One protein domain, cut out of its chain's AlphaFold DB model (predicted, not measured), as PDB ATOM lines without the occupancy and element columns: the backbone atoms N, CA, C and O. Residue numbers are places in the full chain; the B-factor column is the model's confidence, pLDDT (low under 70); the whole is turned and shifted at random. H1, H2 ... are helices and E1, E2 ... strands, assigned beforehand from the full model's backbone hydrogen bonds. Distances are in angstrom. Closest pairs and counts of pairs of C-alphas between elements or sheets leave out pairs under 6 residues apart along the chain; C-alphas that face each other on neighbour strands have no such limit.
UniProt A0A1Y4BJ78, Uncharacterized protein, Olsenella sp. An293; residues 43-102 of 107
ATOM      1  N   GLU A  43      11.155 -47.323 -30.424       80.69
ATOM      2  CA  GLU A  43      11.412 -47.893 -31.748       80.69
ATOM      3  C   GLU A  43      10.654 -49.213 -31.913       80.69
ATOM      4  O   GLU A  43      10.706 -50.086 -31.039       80.69
ATOM      5  N   VAL A  44       9.969 -49.361 -33.044       82.19
ATOM      6  CA  VAL A  44       9.161 -50.542 -33.332       82.19
ATOM      7  C   VAL A  44       9.768 -51.334 -34.474       82.19
ATOM      8  O   VAL A  44      10.352 -50.797 -35.412       82.19
ATOM      9  N   ARG A  45       9.671 -52.655 -34.353       82.50
ATOM     10  CA  ARG A  45      10.191 -53.613 -35.321       82.50
ATOM     11  C   ARG A  45       9.221 -53.825 -36.476       82.50
ATOM     12  O   ARG A  45       9.658 -54.114 -37.588       82.50
ATOM     13  N   SER A  46       7.924 -53.801 -36.188       82.19
ATOM     14  CA  SER A  46       6.897 -54.018 -37.198       82.19
ATOM     15  C   SER A  46       5.550 -53.486 -36.751       82.19
ATOM     16  O   SER A  46       5.147 -53.711 -35.608       82.19
ATOM     17  N   VAL A  47       4.825 -52.903 -37.700       85.38
ATOM     18  CA  VAL A  47       3.406 -52.564 -37.571       85.38
ATOM     19  C   VAL A  47       2.597 -53.412 -38.553       85.38
ATOM     20  O   VAL A  47       3.002 -53.602 -39.706       85.38
ATOM     21  N   SER A  48       1.473 -53.955 -38.095       86.00
ATOM     22  CA  SER A  48       0.513 -54.729 -38.894       86.00
ATOM     23  C   SER A  48      -0.913 -54.280 -38.578       86.00
ATOM     24  O   SER A  48      -1.152 -53.694 -37.531       86.00
ATOM     25  N   LEU A  49      -1.863 -54.542 -39.474       83.94
ATOM     26  CA  LEU A  49      -3.284 -54.268 -39.245       83.94
ATOM     27  C   LEU A  49      -4.025 -55.591 -39.034       83.94
ATOM     28  O   LEU A  49      -3.999 -56.454 -39.915       83.94
ATOM     29  N   ASN A  50      -4.708 -55.738 -37.900       80.62
ATOM     30  CA  ASN A  50      -5.490 -56.927 -37.575       80.62
ATOM     31  C   ASN A  50      -6.845 -56.534 -36.979       80.62
ATOM     32  O   ASN A  50      -6.916 -55.835 -35.973       80.62
ATOM     33  N   GLY A  51      -7.937 -56.965 -37.613       75.31
ATOM     34  CA  GLY A  51      -9.287 -56.849 -37.049       75.31
ATOM     35  C   GLY A  51      -9.776 -55.430 -36.717       75.31
ATOM     36  O   GLY A  51     -10.761 -55.312 -35.996       75.31
ATOM     37  N   GLY A  52      -9.127 -54.376 -37.226       79.25
ATOM     38  CA  GLY A  52      -9.439 -52.978 -36.893       79.25
ATOM     39  C   GLY A  52      -8.520 -52.338 -35.846       79.25
ATOM     40  O   GLY A  52      -8.800 -51.229 -35.407       79.25
ATOM     41  N   ASN A  53      -7.416 -52.993 -35.474       83.81
ATOM     42  CA  ASN A  53      -6.363 -52.428 -34.627       83.81
ATOM     43  C   ASN A  53      -4.997 -52.522 -35.326       83.81
ATOM     44  O   ASN A  53      -4.725 -53.487 -36.050       83.81
ATOM     45  N   TYR A  54      -4.122 -51.550 -35.083       84.44
ATOM     46  CA  TYR A  54      -2.698 -51.659 -35.373       84.44
ATOM     47  C   TYR A  54      -2.029 -52.551 -34.325       84.44
ATOM     48  O   TYR A  54      -2.032 -52.251 -33.133       84.44
ATOM     49  N   GLU A  55      -1.433 -53.644 -34.782       86.94
ATOM     50  CA  GLU A  55      -0.549 -54.497 -33.999       86.94
ATOM     51  C   GLU A  55       0.883 -54.003 -34.167       86.94
ATOM     52  O   GLU A  55       1.468 -54.074 -35.254       86.94
ATOM     53  N   VAL A  56       1.455 -53.504 -33.082       84.94
ATOM     54  CA  VAL A  56       2.789 -52.915 -33.056       84.94
ATOM     55  C   VAL A  56       3.684 -53.779 -32.192       84.94
ATOM     56  O   VAL A  56       3.400 -54.013 -31.021       84.94
ATOM     57  N   VAL A  57       4.780 -54.256 -32.774       81.81
ATOM     58  CA  VAL A  57       5.764 -55.082 -32.073       81.81
ATOM     59  C   VAL A  57       7.057 -54.305 -31.970       81.81
ATOM     60  O   VAL A  57       7.606 -53.875 -32.987       81.81
ATOM     61  N   ASP A  58       7.561 -54.142 -30.754       82.62
ATOM     62  CA  ASP A  58       8.863 -53.525 -30.532       82.62
ATOM     63  C   ASP A  58      10.026 -54.524 -30.674       82.62
ATOM     64  O   ASP A  58       9.851 -55.735 -30.845       82.62
ATOM     65  N   TYR A  59      11.255 -54.014 -30.619       78.06
ATOM     66  CA  TYR A  59      12.456 -54.854 -30.671       78.06
ATOM     67  C   TYR A  59      12.670 -55.715 -29.414       78.06
ATOM     68  O   TYR A  59      13.452 -56.666 -29.452       78.06
ATOM     69  N   GLU A  60      11.959 -55.423 -28.325       79.62
ATOM     70  CA  GLU A  60      11.935 -56.213 -27.094       79.62
ATOM     71  C   GLU A  60      10.870 -57.337 -27.140       79.62
ATOM     72  O   GLU A  60      10.828 -58.173 -26.239       79.62
ATOM     73  N   ASN A  61      10.092 -57.446 -28.227       76.88
ATOM     74  CA  ASN A  61       8.943 -58.348 -28.418       76.88
ATOM     75  C   ASN A  61       7.726 -58.029 -27.533       76.88
ATOM     76  O   ASN A  61       6.916 -58.918 -27.264       76.88
ATOM     77  N   ASN A  62       7.560 -56.779 -27.102       77.94
ATOM     78  CA  ASN A  62       6.288 -56.329 -26.548       77.94
ATOM     79  C   ASN A  62       5.312 -56.040 -27.692       77.94
ATOM     80  O   ASN A  62       5.676 -55.401 -28.682       77.94
ATOM     81  N   LEU A  63       4.083 -56.529 -27.537       82.62
ATOM     82  CA  LEU A  63       2.975 -56.291 -28.453       82.62
ATOM     83  C   LEU A  63       2.084 -55.184 -27.889       82.62
ATOM     84  O   LEU A  63       1.646 -55.265 -26.741       82.62
ATOM     85  N   PHE A  64       1.791 -54.193 -28.721       80.50
ATOM     86  CA  PHE A  64       0.812 -53.149 -28.466       80.50
ATOM     87  C   PHE A  64      -0.317 -53.279 -29.488       80.50
ATOM     88  O   PHE A  64      -0.062 -53.440 -30.681       80.50
ATOM     89  N   GLU A  65      -1.556 -53.210 -29.014       83.50
ATOM     90  CA  GLU A  65      -2.754 -53.191 -29.850       83.50
ATOM     91  C   GLU A  65      -3.366 -51.796 -29.762       83.50
ATOM     92  O   GLU A  65      -3.799 -51.372 -28.688       83.50
ATOM     93  N   LEU A  66      -3.361 -51.074 -30.879       82.81
ATOM     94  CA  LEU A  66      -3.763 -49.674 -30.941       82.81
ATOM     95  C   LEU A  66      -4.983 -49.525 -31.864       82.81
ATOM     96  O   LEU A  66      -4.917 -49.966 -33.012       82.81
ATOM     97  N   PRO A  67      -6.106 -48.945 -31.414       81.25
ATOM     98  CA  PRO A  67      -7.315 -48.857 -32.232       81.25
ATOM     99  C   PRO A  67      -7.126 -47.917 -33.419       81.25
ATOM    100  O   PRO A  67      -6.723 -46.771 -33.225       81.25
ATOM    101  N   VAL A  68      -7.468 -48.337 -34.642       82.12
ATOM    102  CA  VAL A  68      -7.260 -47.476 -35.825       82.12
ATOM    103  C   VAL A  68      -8.059 -46.174 -35.770       82.12
ATOM    104  O   VAL A  68      -7.626 -45.169 -36.318       82.12
ATOM    105  N   ASP A  69      -9.209 -46.189 -35.091       78.81
ATOM    106  CA  ASP A  69     -10.104 -45.037 -34.970       78.81
ATOM    107  C   ASP A  69      -9.588 -43.962 -34.000       78.81
ATOM    108  O   ASP A  69     -10.000 -42.806 -34.094       78.81
ATOM    109  N   SER A  70      -8.724 -44.336 -33.048       77.25
ATOM    110  CA  SER A  70      -8.142 -43.414 -32.059       77.25
ATOM    111  C   SER A  70      -6.657 -43.152 -32.275       77.25
ATOM    112  O   SER A  70      -6.134 -42.197 -31.710       77.25
ATOM    113  N   THR A  71      -5.994 -43.975 -33.089       80.62
ATOM    114  CA  THR A  71      -4.550 -43.908 -33.305       80.62
ATOM    115  C   THR A  71      -4.228 -43.038 -34.506       80.62
ATOM    116  O   THR A  71      -4.551 -43.372 -35.648       80.62
ATOM    117  N   GLU A  72      -3.540 -41.935 -34.253       79.69
ATOM    118  CA  GLU A  72      -3.014 -41.056 -35.281       79.69
ATOM    119  C   GLU A  72      -1.760 -41.673 -35.913       79.69
ATOM    120  O   GLU A  72      -0.834 -42.097 -35.217       79.69
ATOM    121  N   VAL A  73      -1.727 -41.732 -37.244       81.31
ATOM    122  CA  VAL A  73      -0.601 -42.287 -37.997       81.31
ATOM    123  C   VAL A  73       0.056 -41.194 -38.824       81.31
ATOM    124  O   VAL A  73      -0.577 -40.566 -39.671       81.31
ATOM    125  N   HIS A  74       1.350 -41.013 -38.600       81.38
ATOM    126  CA  HIS A  74       2.215 -40.091 -39.317       81.38
ATOM    127  C   HIS A  74       3.169 -40.873 -40.209       81.38
ATOM    128  O   HIS A  74       3.817 -41.832 -39.780       81.38
ATOM    129  N   VAL A  75       3.270 -40.447 -41.463       76.75
ATOM    130  CA  VAL A  75       4.184 -41.053 -42.428       76.75
ATOM    131  C   VAL A  75       5.507 -40.303 -42.389       76.75
ATOM    132  O   VAL A  75       5.550 -39.085 -42.551       76.75
ATOM    133  N   LEU A  76       6.592 -41.035 -42.161       73.00
ATOM    134  CA  LEU A  76       7.943 -40.503 -42.243       73.00
ATOM    135  C   LEU A  76       8.303 -40.270 -43.712       73.00
ATOM    136  O   LEU A  76       8.236 -41.194 -44.525       73.00
ATOM    137  N   GLU A  77       8.714 -39.045 -44.033       66.75
ATOM    138  CA  GLU A  77       9.145 -38.668 -45.389       66.75
ATOM    139  C   GLU A  77      10.477 -39.326 -45.789       66.75
ATOM    140  O   GLU A  77      10.768 -39.482 -46.974       66.75
ATOM    141  N   ASP A  78      11.247 -39.793 -44.804       62.41
ATOM    142  CA  ASP A  78      12.498 -40.524 -44.982       62.41
ATOM    143  C   ASP A  78      12.365 -42.020 -44.671       62.41
ATOM    144  O   ASP A  78      11.525 -42.455 -43.882       62.41
ATOM    145  N   SER A  79      13.293 -42.830 -45.199       59.94
ATOM    146  CA  SER A  79      13.408 -44.278 -44.924       59.94
ATOM    147  C   SER A  79      13.888 -44.613 -43.497       59.94
ATOM    148  O   SER A  79      14.473 -45.682 -43.262       59.94
ATOM    149  N   GLY A  80      13.646 -43.710 -42.541       67.88
ATOM    150  CA  GLY A  80      13.943 -43.850 -41.118       67.88
ATOM    151  C   GLY A  80      13.273 -45.071 -40.490       67.88
ATOM    152  O   GLY A  80      12.587 -45.844 -41.154       67.88
ATOM    153  N   ARG A  81      13.536 -45.325 -39.210       75.00
ATOM    154  CA  ARG A  81      12.913 -46.449 -38.493       75.00
ATOM    155  C   ARG A  81      11.480 -46.101 -38.095       75.00
ATOM    156  O   ARG A  81      11.097 -44.945 -38.158       75.00
ATOM    157  N   GLU A  82      10.692 -47.105 -37.745       81.69
ATOM    158  CA  GLU A  82       9.319 -46.910 -37.280       81.69
ATOM    159  C   GLU A  82       9.329 -46.677 -35.763       81.69
ATOM    160  O   GLU A  82      10.149 -47.267 -35.049       81.69
ATOM    161  N   PHE A  83       8.421 -45.846 -35.256       81.94
ATOM    162  CA  PHE A  83       8.347 -45.496 -33.838       81.94
ATOM    163  C   PHE A  83       6.897 -45.385 -33.360       81.94
ATOM    164  O   PHE A  83       6.013 -44.972 -34.106       81.94
ATOM    165  N   VAL A  84       6.664 -45.700 -32.087       78.12
ATOM    166  CA  VAL A  84       5.423 -45.385 -31.368       78.12
ATOM    167  C   VAL A  84       5.713 -44.333 -30.305       78.12
ATOM    168  O   VAL A  84       6.758 -44.384 -29.650       78.12
ATOM    169  N   SER A  85       4.813 -43.368 -30.137       74.69
ATOM    170  CA  SER A  85       4.938 -42.357 -29.084       74.69
ATOM    171  C   SER A  85       4.693 -42.952 -27.707       74.69
ATOM    172  O   SER A  85       4.142 -44.042 -27.561       74.69
ATOM    173  N   ARG A  86       5.043 -42.193 -26.669       68.12
ATOM    174  CA  ARG A  86       4.550 -42.452 -25.314       68.12
ATOM    175  C   ARG A  86       3.038 -42.279 -25.211       68.12
ATOM    176  O   ARG A  86       2.404 -43.008 -24.448       68.12
ATOM    177  N   ASP A  87       2.474 -41.338 -25.961       65.94
ATOM    178  CA  ASP A  87       1.043 -41.322 -26.243       65.94
ATOM    179  C   ASP A  87       0.771 -42.461 -27.225       65.94
ATOM    180  O   ASP A  87       0.959 -42.328 -28.428       65.94
ATOM    181  N   VAL A  88       0.413 -43.624 -26.684       61.53
ATOM    182  CA  VAL A  88       0.224 -44.878 -27.433       61.53
ATOM    183  C   VAL A  88      -0.676 -44.727 -28.664       61.53
ATOM    184  O   VAL A  88      -0.563 -45.502 -29.599       61.53
ATOM    185  N   ASP A  89      -1.506 -43.690 -28.699       69.25
ATOM    186  CA  ASP A  89      -2.354 -43.292 -29.817       69.25
ATOM    187  C   ASP A  89      -1.610 -42.559 -30.955       69.25
ATOM    188  O   ASP A  89      -2.250 -41.936 -31.798       69.25
ATOM    189  N   THR A  90      -0.275 -42.569 -31.015       80.00
ATOM    190  CA  THR A  90       0.479 -41.946 -32.118       80.00
ATOM    191  C   THR A  90       1.577 -42.857 -32.660       80.00
ATOM    192  O   THR A  90       2.492 -43.265 -31.938       80.00
ATOM    193  N   LEU A  91       1.504 -43.144 -33.964       81.62
ATOM    194  CA  LEU A  91       2.440 -43.994 -34.696       81.62
ATOM    195  C   LEU A  91       3.153 -43.225 -35.801       81.62
ATOM    196  O   LEU A  91       2.511 -42.593 -36.632       81.62
ATOM    197  N   TRP A  92       4.475 -43.366 -35.869       84.50
ATOM    198  CA  TRP A  92       5.290 -42.892 -36.984       84.50
ATOM    199  C   TRP A  92       5.831 -44.079 -37.760       84.50
ATOM    200  O   TRP A  92       6.641 -44.861 -37.258       84.50
ATOM    201  N   ILE A  93       5.380 -44.217 -38.998       82.25
ATOM    202  CA  ILE A  93       5.698 -45.360 -39.850       82.25
ATOM    203  C   ILE A  93       6.303 -44.898 -41.168       82.25
ATOM    204  O   ILE A  93       6.111 -43.766 -41.604       82.25
ATOM    205  N   LYS A  94       7.042 -45.786 -41.829       83.62
ATOM    206  CA  LYS A  94       7.590 -45.507 -43.162       83.62
ATOM    207  C   LYS A  94       6.475 -45.449 -44.202       83.62
ATOM    208  O   LYS A  94       5.487 -46.166 -44.059       83.62
ATOM    209  N   GLY A  95       6.704 -44.731 -45.303       77.25
ATOM    210  CA  GLY A  95       5.800 -44.724 -46.463       77.25
ATOM    211  C   GLY A  95       5.440 -46.124 -46.975       77.25
ATOM    212  O   GLY A  95       4.272 -46.418 -47.179       77.25
ATOM    213  N   GLU A  96       6.406 -47.045 -47.068       81.31
ATOM    214  CA  GLU A  96       6.141 -48.440 -47.472       81.31
ATOM    215  C   GLU A  96       5.192 -49.169 -46.505       81.31
ATOM    216  O   GLU A  96       4.338 -49.957 -46.916       81.31
ATOM    217  N   THR A  97       5.329 -48.912 -45.199       83.25
ATOM    218  CA  THR A  97       4.407 -49.460 -44.201       83.25
ATOM    219  C   THR A  97       3.051 -48.780 -44.310       83.25
ATOM    220  O   THR A  97       2.038 -49.466 -44.251       83.25
ATOM    221  N   ALA A  98       3.015 -47.466 -44.511       81.00
ATOM    222  CA  ALA A  98       1.778 -46.718 -44.662       81.00
ATOM    223  C   ALA A  98       0.963 -47.194 -45.879       81.00
ATOM    224  O   ALA A  98      -0.236 -47.449 -45.754       81.00
ATOM    225  N   GLU A  99       1.623 -47.420 -47.017       81.25
ATOM    226  CA  GLU A  99       1.027 -47.996 -48.228       81.25
ATOM    227  C   GLU A  99       0.505 -49.415 -47.959       81.25
ATOM    228  O   GLU A  99      -0.644 -49.737 -48.263       81.25
ATOM    229  N   ARG A 100       1.308 -50.258 -47.294       81.88
ATOM    230  CA  ARG A 100       0.913 -51.627 -46.921       81.88
ATOM    231  C   ARG A 100      -0.292 -51.666 -45.979       81.88
ATOM    232  O   ARG A 100      -1.079 -52.610 -46.047       81.88
ATOM    233  N   LEU A 101      -0.413 -50.689 -45.083       80.38
ATOM    234  CA  LEU A 101      -1.524 -50.577 -44.136       80.38
ATOM    235  C   LEU A 101      -2.748 -49.871 -44.738       80.38
ATOM    236  O   LEU A 101      -3.802 -49.873 -44.106       80.38
ATOM    237  N   GLY A 102      -2.636 -49.291 -45.939       76.12
ATOM    238  CA  GLY A 102      -3.717 -48.531 -46.575       76.12
ATOM    239  C   GLY A 102      -4.049 -47.223 -45.854       76.12
ATOM    240  O   GLY A 102      -5.175 -46.743 -45.943       76.12
TER     241      GLY A 102
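Overview. This is residues 43 to 102 of the 107 residues of an uncharacterized protein of Olsenella sp. An293 (UniProt A0A1Y4BJ78). One strongly twisted sheet of six strands is folded back on itself into two leaves that face each other, E3 and E2 against E5, E6 and E4, with the long strand E1 as the hinge. The fold stays open, with the edge strands E3 and E4 apart, and the short helix H1 packs on E1 and E4. The printed part has 60 residues, with elements in the order E1 E2 E3 E4 E5 E6 H1; the sheet order is E3 E2 E1 E5 E6 E4, mixed, and the class is mostly strand. The whole is compact and rounded, with a radius of gyration of the C-alphas of 10.3 A and spans of 26 by 25 by 19 A.

Along the chain. E1, residues 43 to 50, begins with C-alpha 43 at (11.412, -47.893, -31.748) and is 20.0 A long; it bends by 53 degrees at residue 46. E2 is residues 53 to 58, 15.8 A, and E3 is residues 63 to 67, 13.2 A. E4 is residues 72 to 76, 13.0 A, with C-alpha 72 at (-3.014, -41.056, -35.281). E5 is residues 82 to 84, 7.2 A, and E6 is residues 90 to 94, 13.6 A. H1, residues 95 to 101, is 9.7 A long and ends with C-alpha 101 at (-1.524, -50.577, -44.136).

Arrangement. E1, E2 and E3 form a meander, each strand the antiparallel neighbour of the one before. In the hairpin E1 and E2, N 48 and O 55 are 2.8 A apart, within hydrogen-bond range; in the hairpin E2 and E3, N 54 and O 66 are at 2.7 A. E1 and E5 meet only at a point, where the C-alphas of Glu 43 and Phe 83 face each other at 4.4 A. E5 and E6 are an antiparallel hairpin, with N 92 and O 83 at 2.8 A. E6 and E4 are parallel at 29 degrees, with N 74 and O 91 at 2.8 A. Across the fold, the two leaves have 14 pairs of C-alphas within 11 A. H1 is on the sheet at a height of 7.1 A, only just over E6 with 3 of its C-alphas falling on that strand, and runs slantwise to it at 47 degrees on the local plane. Its closest C-alphas to E4 are Gly 95 and Val 75, 5.7 A, and to E1 Leu 101 and Leu 49, 6.4 A. In H1 every O i to N i+4 pair is within hydrogen-bond range.

Size, cuts and confidence. The two C-alphas farthest apart, those of Gly 51 and Asp 78, are 28.4 A apart. The printed part has no cut, and its links between named elements are tight. The mean pLDDT of the printed part is 78.7; residues 77 to 80 and 86 to 89 are under 70.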